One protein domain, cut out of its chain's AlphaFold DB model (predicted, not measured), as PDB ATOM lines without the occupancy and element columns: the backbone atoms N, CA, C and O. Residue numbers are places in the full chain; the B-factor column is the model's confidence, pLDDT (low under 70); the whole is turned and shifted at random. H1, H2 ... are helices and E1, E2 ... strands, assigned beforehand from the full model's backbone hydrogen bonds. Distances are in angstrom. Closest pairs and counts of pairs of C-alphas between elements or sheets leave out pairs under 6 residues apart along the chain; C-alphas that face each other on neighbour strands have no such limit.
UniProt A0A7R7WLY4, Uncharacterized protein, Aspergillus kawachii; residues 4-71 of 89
ATOM      1  N   ARG A   4     -10.279  16.985  19.112       91.38
ATOM      2  CA  ARG A   4     -11.514  17.094  19.907       91.38
ATOM      3  C   ARG A   4     -12.668  17.708  19.115       91.38
ATOM      4  O   ARG A   4     -13.799  17.248  19.216       91.38
ATOM      5  N   GLU A   5     -12.394  18.756  18.344       93.81
ATOM      6  CA  GLU A   5     -13.420  19.391  17.517       93.81
ATOM      7  C   GLU A   5     -13.897  18.446  16.410       93.81
ATOM      8  O   GLU A   5     -15.092  18.342  16.145       93.81
ATOM      9  N   ARG A   6     -12.970  17.696  15.822       93.25
ATOM     10  CA  ARG A   6     -13.277  16.695  14.808       93.25
ATOM     11  C   ARG A   6     -14.102  15.544  15.354       93.25
ATOM     12  O   ARG A   6     -15.035  15.108  14.693       93.25
ATOM     13  N   ASP A   7     -13.798  15.082  16.562       93.56
ATOM     14  CA  ASP A   7     -14.570  14.047  17.251       93.56
ATOM     15  C   ASP A   7     -16.007  14.533  17.532       93.56
ATOM     16  O   ASP A   7     -16.967  13.781  17.342       93.56
ATOM     17  N   ASN A   8     -16.177  15.815  17.885       95.81
ATOM     18  CA  ASN A   8     -17.499  16.431  18.020       95.81
ATOM     19  C   ASN A   8     -18.249  16.481  16.680       95.81
ATOM     20  O   ASN A   8     -19.416  16.093  16.629       95.81
ATOM     21  N   LEU A   9     -17.581  16.901  15.597       97.25
ATOM     22  CA  LEU A   9     -18.165  16.910  14.254       97.25
ATOM     23  C   LEU A   9     -18.560  15.497  13.808       97.25
ATOM     24  O   LEU A   9     -19.669  15.307  13.325       97.25
ATOM     25  N   ARG A  10     -17.715  14.485  14.026       96.31
ATOM     26  CA  ARG A  10     -18.041  13.082  13.724       96.31
ATOM     27  C   ARG A  10     -19.297  12.615  14.456       96.31
ATOM     28  O   ARG A  10     -20.218  12.086  13.836       96.31
ATOM     29  N   SER A  11     -19.367  12.869  15.761       96.00
ATOM     30  CA  SER A  11     -20.544  12.538  16.569       96.00
ATOM     31  C   SER A  11     -21.810  13.231  16.049       96.00
ATOM     32  O   SER A  11     -22.868  12.606  15.950       96.00
ATOM     33  N   ALA A  12     -21.706  14.504  15.665       98.00
ATOM     34  CA  ALA A  12     -22.823  15.262  15.115       98.00
ATOM     35  C   ALA A  12     -23.229  14.799  13.707       98.00
ATOM     36  O   ALA A  12     -24.423  14.682  13.440       98.00
ATOM     37  N   LEU A  13     -22.270  14.471  12.837       97.88
ATOM     38  CA  LEU A  13     -22.519  13.897  11.514       97.88
ATOM     39  C   LEU A  13     -23.294  12.586  11.625       97.88
ATOM     40  O   LEU A  13     -24.298  12.415  10.945       97.88
ATOM     41  N   LYS A  14     -22.871  11.672  12.508       97.31
ATOM     42  CA  LYS A  14     -23.575  10.398  12.711       97.31
ATOM     43  C   LYS A  14     -25.045  10.621  13.075       97.31
ATOM     44  O   LYS A  14     -25.912   9.919  12.566       97.31
ATOM     45  N   LYS A  15     -25.334  11.607  13.931       97.69
ATOM     46  CA  LYS A  15     -26.713  11.971  14.294       97.69
ATOM     47  C   LYS A  15     -27.491  12.523  13.098       97.69
ATOM     48  O   LYS A  15     -28.592  12.047  12.849       97.69
ATOM     49  N   ALA A  16     -26.908  13.469  12.359       97.62
ATOM     50  CA  ALA A  16     -27.535  14.065  11.180       97.62
ATOM     51  C   ALA A  16     -27.830  13.013  10.100       97.62
ATOM     52  O   ALA A  16     -28.919  12.977   9.542       97.62
ATOM     53  N   TRP A  17     -26.893  12.093   9.866       97.06
ATOM     54  CA  TRP A  17     -27.084  10.993   8.927       97.06
ATOM     55  C   TRP A  17     -28.225  10.069   9.371       97.06
ATOM     56  O   TRP A  17     -29.080   9.735   8.559       97.06
ATOM     57  N   ILE A  18     -28.302   9.699  10.658       96.12
ATOM     58  CA  ILE A  18     -29.405   8.868  11.179       96.12
ATOM     59  C   ILE A  18     -30.758   9.569  10.976       96.12
ATOM     60  O   ILE A  18     -31.734   8.913  10.612       96.12
ATOM     61  N   GLU A  19     -30.819  10.886  11.187       96.31
ATOM     62  CA  GLU A  19     -32.021  11.692  10.952       96.31
ATOM     63  C   GLU A  19     -32.442  11.644   9.474       96.31
ATOM     64  O   GLU A  19     -33.588  11.294   9.189       96.31
ATOM     65  N   CYS A  20     -31.519  11.869   8.533       95.75
ATOM     66  CA  CYS A  20     -31.791  11.733   7.095       95.75
ATOM     67  C   CYS A  20     -32.301  10.332   6.731       95.75
ATOM     68  O   CYS A  20     -33.329  10.196   6.065       95.75
ATOM     69  N   MET A  21     -31.651   9.289   7.247       95.25
ATOM     70  CA  MET A  21     -32.035   7.903   6.980       95.25
ATOM     71  C   MET A  21     -33.419   7.570   7.542       95.25
ATOM     72  O   MET A  21     -34.185   6.858   6.893       95.25
ATOM     73  N   SER A  22     -33.786   8.119   8.708       94.75
ATOM     74  CA  SER A  22     -35.140   7.974   9.266       94.75
ATOM     75  C   SER A  22     -36.218   8.661   8.424       94.75
ATOM     76  O   SER A  22     -37.369   8.228   8.429       94.75
ATOM     77  N   CYS A  23     -35.833   9.682   7.656       94.94
ATOM     78  CA  CYS A  23     -36.680  10.357   6.677       94.94
ATOM     79  C   CYS A  23     -36.701   9.643   5.313       94.94
ATOM     80  O   CYS A  23     -37.368  10.111   4.395       94.94
ATOM     81  N   GLY A  24     -35.992   8.518   5.166       94.94
ATOM     82  CA  GLY A  24     -35.908   7.775   3.911       94.94
ATOM     83  C   GLY A  24     -34.994   8.425   2.872       94.94
ATOM     84  O   GLY A  24     -35.208   8.209   1.682       94.94
ATOM     85  N   VAL A  25     -33.997   9.204   3.309       95.12
ATOM     86  CA  VAL A  25     -33.039   9.901   2.439       95.12
ATOM     87  C   VAL A  25     -31.611   9.476   2.777       95.12
ATOM     88  O   VAL A  25     -31.149   9.658   3.903       95.12
ATOM     89  N   GLU A  26     -30.899   8.950   1.785       94.69
ATOM     90  CA  GLU A  26     -29.463   8.673   1.825       94.69
ATOM     91  C   GLU A  26     -28.716   9.713   0.980       94.69
ATOM     92  O   GLU A  26     -29.095   9.988  -0.155       94.69
ATOM     93  N   HIS A  27     -27.669  10.318   1.539       95.44
ATOM     94  CA  HIS A  27     -26.851  11.303   0.831       95.44
ATOM     95  C   HIS A  27     -25.779  10.591  -0.004       95.44
ATOM     96  O   HIS A  27     -24.938   9.906   0.580       95.44
ATOM     97  N   ASP A  28     -25.785  10.770  -1.329       92.88
ATOM     98  CA  ASP A  28     -24.878  10.043  -2.236       92.88
ATOM     99  C   ASP A  28     -23.582  10.824  -2.526       92.88
ATOM    100  O   ASP A  28     -22.516  10.236  -2.697       92.88
ATOM    101  N   ASP A  29     -23.616  12.161  -2.461       93.81
ATOM    102  CA  ASP A  29     -22.410  12.989  -2.623       93.81
ATOM    103  C   ASP A  29     -21.685  13.242  -1.286       93.81
ATOM    104  O   ASP A  29     -21.807  14.292  -0.652       93.81
ATOM    105  N   THR A  30     -20.971  12.237  -0.778       94.00
ATOM    106  CA  THR A  30     -20.264  12.362   0.506       94.00
ATOM    107  C   THR A  30     -18.973  13.172   0.380       94.00
ATOM    108  O   THR A  30     -18.127  12.889  -0.466       94.00
ATOM    109  N   GLY A  31     -18.750  14.113   1.299       93.69
ATOM    110  CA  GLY A  31     -17.492  14.849   1.391       93.69
ATOM    111  C   GLY A  31     -17.558  16.009   2.378       93.69
ATOM    112  O   GLY A  31     -18.636  16.459   2.761       93.69
ATOM    113  N   LEU A  32     -16.396  16.507   2.811       94.62
ATOM    114  CA  LEU A  32     -16.316  17.586   3.804       94.62
ATOM    115  C   LEU A  32     -16.992  18.884   3.322       94.62
ATOM    116  O   LEU A  32     -17.464  19.661   4.146       94.62
ATOM    117  N   GLN A  33     -17.051  19.107   2.006       96.00
ATOM    118  CA  GLN A  33     -17.707  20.258   1.383       96.00
ATOM    119  C   GLN A  33     -19.229  20.283   1.599       96.00
ATOM    120  O   GLN A  33     -19.806  21.365   1.656       96.00
ATOM    121  N   ASN A  34     -19.845  19.116   1.815       97.94
ATOM    122  CA  ASN A  34     -21.289  18.958   2.011       97.94
ATOM    123  C   ASN A  34     -21.679  18.906   3.499       97.94
ATOM    124  O   ASN A  34     -22.777  18.485   3.863       97.94
ATOM    125  N   LEU A  35     -20.770  19.349   4.381       97.81
ATOM    126  CA  LEU A  35     -20.986  19.443   5.822       97.81
ATOM    127  C   LEU A  35     -20.908  20.897   6.290       97.81
ATOM    128  O   LEU A  35     -19.860  21.538   6.204       97.81
ATOM    129  N   LEU A  36     -21.980  21.387   6.913       97.94
ATOM    130  CA  LEU A  36     -21.923  22.608   7.717       97.94
ATOM    131  C   LEU A  36     -21.807  22.246   9.194       97.94
ATOM    132  O   LEU A  36     -22.661  21.558   9.755       97.94
ATOM    133  N   TRP A  37     -20.737  22.720   9.832       97.50
ATOM    134  CA  TRP A  37     -20.464  22.479  11.245       97.50
ATOM    135  C   TRP A  37     -20.784  23.711  12.092       97.50
ATOM    136  O   TRP A  37     -20.023  24.680  12.103       97.50
ATOM    137  N   ASP A  38     -21.890  23.651  12.834       97.31
ATOM    138  CA  ASP A  38     -22.239  24.629  13.861       97.31
ATOM    139  C   ASP A  38     -21.557  24.249  15.182       97.31
ATOM    140  O   ASP A  38     -21.982  23.346  15.912       97.31
ATOM    141  N   ARG A  39     -20.461  24.958  15.465       95.62
ATOM    142  CA  ARG A  39     -19.618  24.743  16.646       95.62
ATOM    143  C   ARG A  39     -20.338  25.071  17.948       95.62
ATOM    144  O   ARG A  39     -20.083  24.403  18.945       95.62
ATOM    145  N   GLU A  40     -21.189  26.093  17.946       95.81
ATOM    146  CA  GLU A  40     -21.853  26.594  19.152       95.81
ATOM    147  C   GLU A  40     -22.982  25.656  19.574       95.81
ATOM    148  O   GLU A  40     -23.140  25.356  20.757       95.81
ATOM    149  N   GLN A  41     -23.726  25.133  18.599       96.50
ATOM    150  CA  GLN A  41     -24.842  24.218  18.847       96.50
ATOM    151  C   GLN A  41     -24.433  22.742  18.837       96.50
ATOM    152  O   GLN A  41     -25.260  21.869  19.101       96.50
ATOM    153  N   HIS A  42     -23.170  22.443  18.518       95.75
ATOM    154  CA  HIS A  42     -22.680  21.086  18.283       95.75
ATOM    155  C   HIS A  42     -23.535  20.311  17.267       95.75
ATOM    156  O   HIS A  42     -23.821  19.120  17.451       95.75
ATOM    157  N   LYS A  43     -23.941  20.988  16.186       97.62
ATOM    158  CA  LYS A  43     -24.819  20.431  15.155       97.62
ATOM    159  C   LYS A  43     -24.127  20.398  13.798       97.62
ATOM    160  O   LYS A  43     -23.534  21.374  13.355       97.62
ATOM    161  N   CYS A  44     -24.206  19.246  13.145       98.44
ATOM    162  CA  CYS A  44     -23.772  19.072  11.769       98.44
ATOM    163  C   CYS A  44     -25.011  19.082  10.878       98.44
ATOM    164  O   CYS A  44     -25.997  18.417  11.197       98.44
ATOM    165  N   TYR A  45     -24.959  19.841   9.792       98.06
ATOM    166  CA  TYR A  45     -25.971  19.818   8.750       98.06
ATOM    167  C   TYR A  45     -25.363  19.179   7.509       98.06
ATOM    168  O   TYR A  45     -24.310  19.613   7.039       98.06
ATOM    169  N   LEU A  46     -26.045  18.155   7.010       98.00
ATOM    170  CA  LEU A  46     -25.852  17.640   5.663       98.00
ATOM    171  C   LEU A  46     -26.535  18.628   4.715       98.00
ATOM    172  O   LEU A  46     -27.672  19.032   4.971       98.00
ATOM    173  N   ILE A  47     -25.828  19.067   3.684       97.75
ATOM    174  CA  ILE A  47     -26.329  20.012   2.682       97.75
ATOM    175  C   ILE A  47     -26.058  19.466   1.286       97.75
ATOM    176  O   ILE A  47     -25.274  18.545   1.145       97.75
ATOM    177  N   ASP A  48     -26.657  20.092   0.275       97.06
ATOM    178  CA  ASP A  48     -26.422  19.751  -1.131       97.06
ATOM    179  C   ASP A  48     -26.937  18.358  -1.542       97.06
ATOM    180  O   ASP A  48     -26.262  17.541  -2.161       97.06
ATOM    181  N   PHE A  49     -28.209  18.097  -1.220       96.00
ATOM    182  CA  PHE A  49     -28.939  16.887  -1.622       96.00
ATOM    183  C   PHE A  49     -29.347  16.893  -3.108       96.00
ATOM    184  O   PHE A  49     -30.412  16.389  -3.456       96.00
ATOM    185  N   GLU A  50     -28.556  17.483  -4.003       96.12
ATOM    186  CA  GLU A  50     -28.802  17.339  -5.445       96.12
ATOM    187  C   GLU A  50     -28.603  15.887  -5.916       96.12
ATOM    188  O   GLU A  50     -29.273  15.445  -6.849       96.12
ATOM    189  N   HIS A  51     -27.759  15.132  -5.203       93.44
ATOM    190  CA  HIS A  51     -27.537  13.702  -5.382       93.44
ATOM    191  C   HIS A  51     -27.905  12.956  -4.089       93.44
ATOM    192  O   HIS A  51     -27.133  12.899  -3.125       93.44
ATOM    193  N   PHE A  52     -29.115  12.395  -4.062       94.88
ATOM    194  CA  PHE A  52     -29.617  11.579  -2.959       94.88
ATOM    195  C   PHE A  52     -30.314  10.328  -3.483       94.88
ATOM    196  O   PHE A  52     -30.802  10.298  -4.613       94.88
ATOM    197  N   ASP A  53     -30.407   9.328  -2.618       93.44
ATOM    198  CA  ASP A  53     -31.030   8.052  -2.923       93.44
ATOM    199  C   ASP A  53     -31.988   7.608  -1.812       93.44
ATOM    200  O   ASP A  53     -32.022   8.163  -0.707       93.44
ATOM    201  N   THR A  54     -32.785   6.580  -2.098       93.94
ATOM    202  CA  THR A  54     -33.549   5.890  -1.050       93.94
ATOM    203  C   THR A  54     -32.662   4.876  -0.320       93.94
ATOM    204  O   THR A  54     -32.009   4.076  -0.995       93.94
ATOM    205  N   PRO A  55     -32.697   4.811   1.026       92.56
ATOM    206  CA  PRO A  55     -31.932   3.846   1.803       92.56
ATOM    207  C   PRO A  55     -32.074   2.404   1.315       92.56
ATOM    208  O   PRO A  55     -33.165   1.829   1.290       92.56
ATOM    209  N   SER A  56     -30.947   1.781   0.993       87.62
ATOM    210  CA  SER A  56     -30.876   0.352   0.708       87.62
ATOM    211  C   SER A  56     -30.792  -0.469   2.000       87.62
ATOM    212  O   SER A  56     -30.331   0.004   3.038       87.62
ATOM    213  N   SER A  57     -31.110  -1.766   1.930       82.56
ATOM    214  CA  SER A  57     -30.913  -2.691   3.063       82.56
ATOM    215  C   SER A  57     -29.457  -2.770   3.551       82.56
ATOM    216  O   SER A  57     -29.207  -3.179   4.683       82.56
ATOM    217  N   LYS A  58     -28.490  -2.369   2.717       76.38
ATOM    218  CA  LYS A  58     -27.059  -2.348   3.046       76.38
ATOM    219  C   LYS A  58     -26.618  -1.049   3.720       76.38
ATOM    220  O   LYS A  58     -25.591  -1.067   4.398       76.38
ATOM    221  N   SER A  59     -27.363   0.040   3.539       78.19
ATOM    222  CA  SER A  59     -27.038   1.362   4.073       78.19
ATOM    223  C   SER A  59     -27.810   1.718   5.336       78.19
ATOM    224  O   SER A  59     -27.450   2.690   5.974       78.19
ATOM    225  N   VAL A  60     -28.779   0.911   5.788       79.00
ATOM    226  CA  VAL A  60     -29.595   1.194   6.995       79.00
ATOM    227  C   VAL A  60     -28.768   1.374   8.279       79.00
ATOM    228  O   VAL A  60     -29.216   2.007   9.232       79.00
ATOM    229  N   THR A  61     -27.565   0.801   8.351       88.25
ATOM    230  CA  THR A  61     -26.729   0.840   9.557       88.25
ATOM    231  C   THR A  61     -25.488   1.690   9.342       88.25
ATOM    232  O   THR A  61     -24.663   1.381   8.481       88.25
ATOM    233  N   TRP A  62     -25.323   2.705  10.192       90.94
ATOM    234  CA  TRP A  62     -24.087   3.476  10.279       90.94
ATOM    235  C   TRP A  62     -22.895   2.569  10.594       90.94
ATOM    236  O   TRP A  62     -22.958   1.766  11.528       90.94
ATOM    237  N   ARG A  63     -21.784   2.759   9.883       89.19
ATOM    238  CA  ARG A  63     -20.493   2.130  10.179       89.19
ATOM    239  C   ARG A  63     -19.421   3.197  10.283       89.19
ATOM    240  O   ARG A  63     -19.486   4.209   9.595       89.19
ATOM    241  N   ASP A  64     -18.392   2.972  11.086       89.25
ATOM    242  CA  ASP A  64     -17.368   4.002  11.273       89.25
ATOM    243  C   ASP A  64     -16.606   4.306   9.976       89.25
ATOM    244  O   ASP A  64     -16.208   5.447   9.747       89.25
ATOM    245  N   ARG A  65     -16.545   3.356   9.029       87.75
ATOM    246  CA  ARG A  65     -16.018   3.607   7.674       87.75
ATOM    247  C   ARG A  65     -16.719   4.756   6.941       87.75
ATOM    248  O   ARG A  65     -16.128   5.325   6.030       87.75
ATOM    249  N   ASN A  66     -17.952   5.116   7.314       91.56
ATOM    250  CA  ASN A  66     -18.639   6.272   6.745       91.56
ATOM    251  C   ASN A  66     -17.840   7.560   6.989       91.56
ATOM    252  O   ASN A  66     -17.829   8.427   6.124       91.56
ATOM    253  N   TYR A  67     -17.085   7.673   8.087       94.12
ATOM    254  CA  TYR A  67     -16.208   8.827   8.288       94.12
ATOM    255  C   TYR A  67     -15.144   8.961   7.194       94.12
ATOM    256  O   TYR A  67     -14.805  10.090   6.849       94.12
ATOM    257  N   LEU A  68     -14.663   7.853   6.610       91.94
ATOM    258  CA  LEU A  68     -13.720   7.884   5.483       91.94
ATOM    259  C   LEU A  68     -14.352   8.570   4.266       91.94
ATOM    260  O   LEU A  68     -13.748   9.470   3.696       91.94
ATOM    261  N   ALA A  69     -15.588   8.192   3.922       91.88
ATOM    262  CA  ALA A  69     -16.330   8.764   2.795       91.88
ATOM    263  C   ALA A  69     -16.566  10.276   2.965       91.88
ATOM    264  O   ALA A  69     -16.435  11.053   2.028       91.88
ATOM    265  N   TRP A  70     -16.813  10.716   4.199       95.12
ATOM    266  CA  TRP A  70     -16.995  12.129   4.533       95.12
ATOM    267  C   TRP A  70     -15.684  12.924   4.675       95.12
ATOM    268  O   TRP A  70     -15.714  14.068   5.126       95.12
ATOM    269  N   ASN A  71     -14.521  12.343   4.345       93.56
ATOM    270  CA  ASN A  71     -13.192  12.929   4.588       93.56
ATOM    271  C   ASN A  71     -12.970  13.365   6.051       93.56
ATOM    272  O   ASN A  71     -12.124  14.203   6.368       93.56
TER     273      ASN A  71
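This is residues 4 to 71 of the 89 residues of an uncharacterized protein of Aspergillus kawachii (UniProt A0A7R7WLY4). One long helix, H1, has a small hairpin, E1 and E2, packed on its side, E2 nearer to it; two long loops, residues 23 to 34 and 47 to 65, and the short helix H2 complete a rounded body. The 68 printed residues hold H1, E1, E2 and H2 in that order, the strands antiparallel; the class is mixed, with under half of the residues in named elements. The whole is compact, with a radius of gyration of the C-alphas of 11.4 A and spans of 32 by 23 by 20 A.

H1, residues 4 to 22, comes closest to E2, residues 43 to 46, at the C-alphas of Ala 12 and Cys 44, 5.2 A apart. E1, residues 35 to 38, and E2 form a hairpin, antiparallel at 159 degrees, with N 36 and O 45 within hydrogen-bond range at 2.9 A. H2, residues 66 to 69, is close to but not clearly touching H1: the closest C-alphas, of Arg 10 and Tyr 67, are 7.1 A apart. E1 and H2 are apart. In H1 every O i to N i+4 pair is within hydrogen-bond range; H2 is too short for one, but its one O i to N i+3 pair is within range.

H1 runs 27.5 A from C-alpha 4 at (-11.514, 17.094, 19.907); E1 spans 9.6 A, E2 9.9 A, and H2 5.2 A to C-alpha 69 at (-16.330, 8.764, 2.795).

The C-alphas of Glu 40 and Ser 57, the two farthest apart, are 34.6 A apart. The links H1 to E1 and E2 to H2 are long; residues 26 to 27 pair antiparallel with 52 to 53. The printed part has no cut, and no printed residue is under 70 in pLDDT.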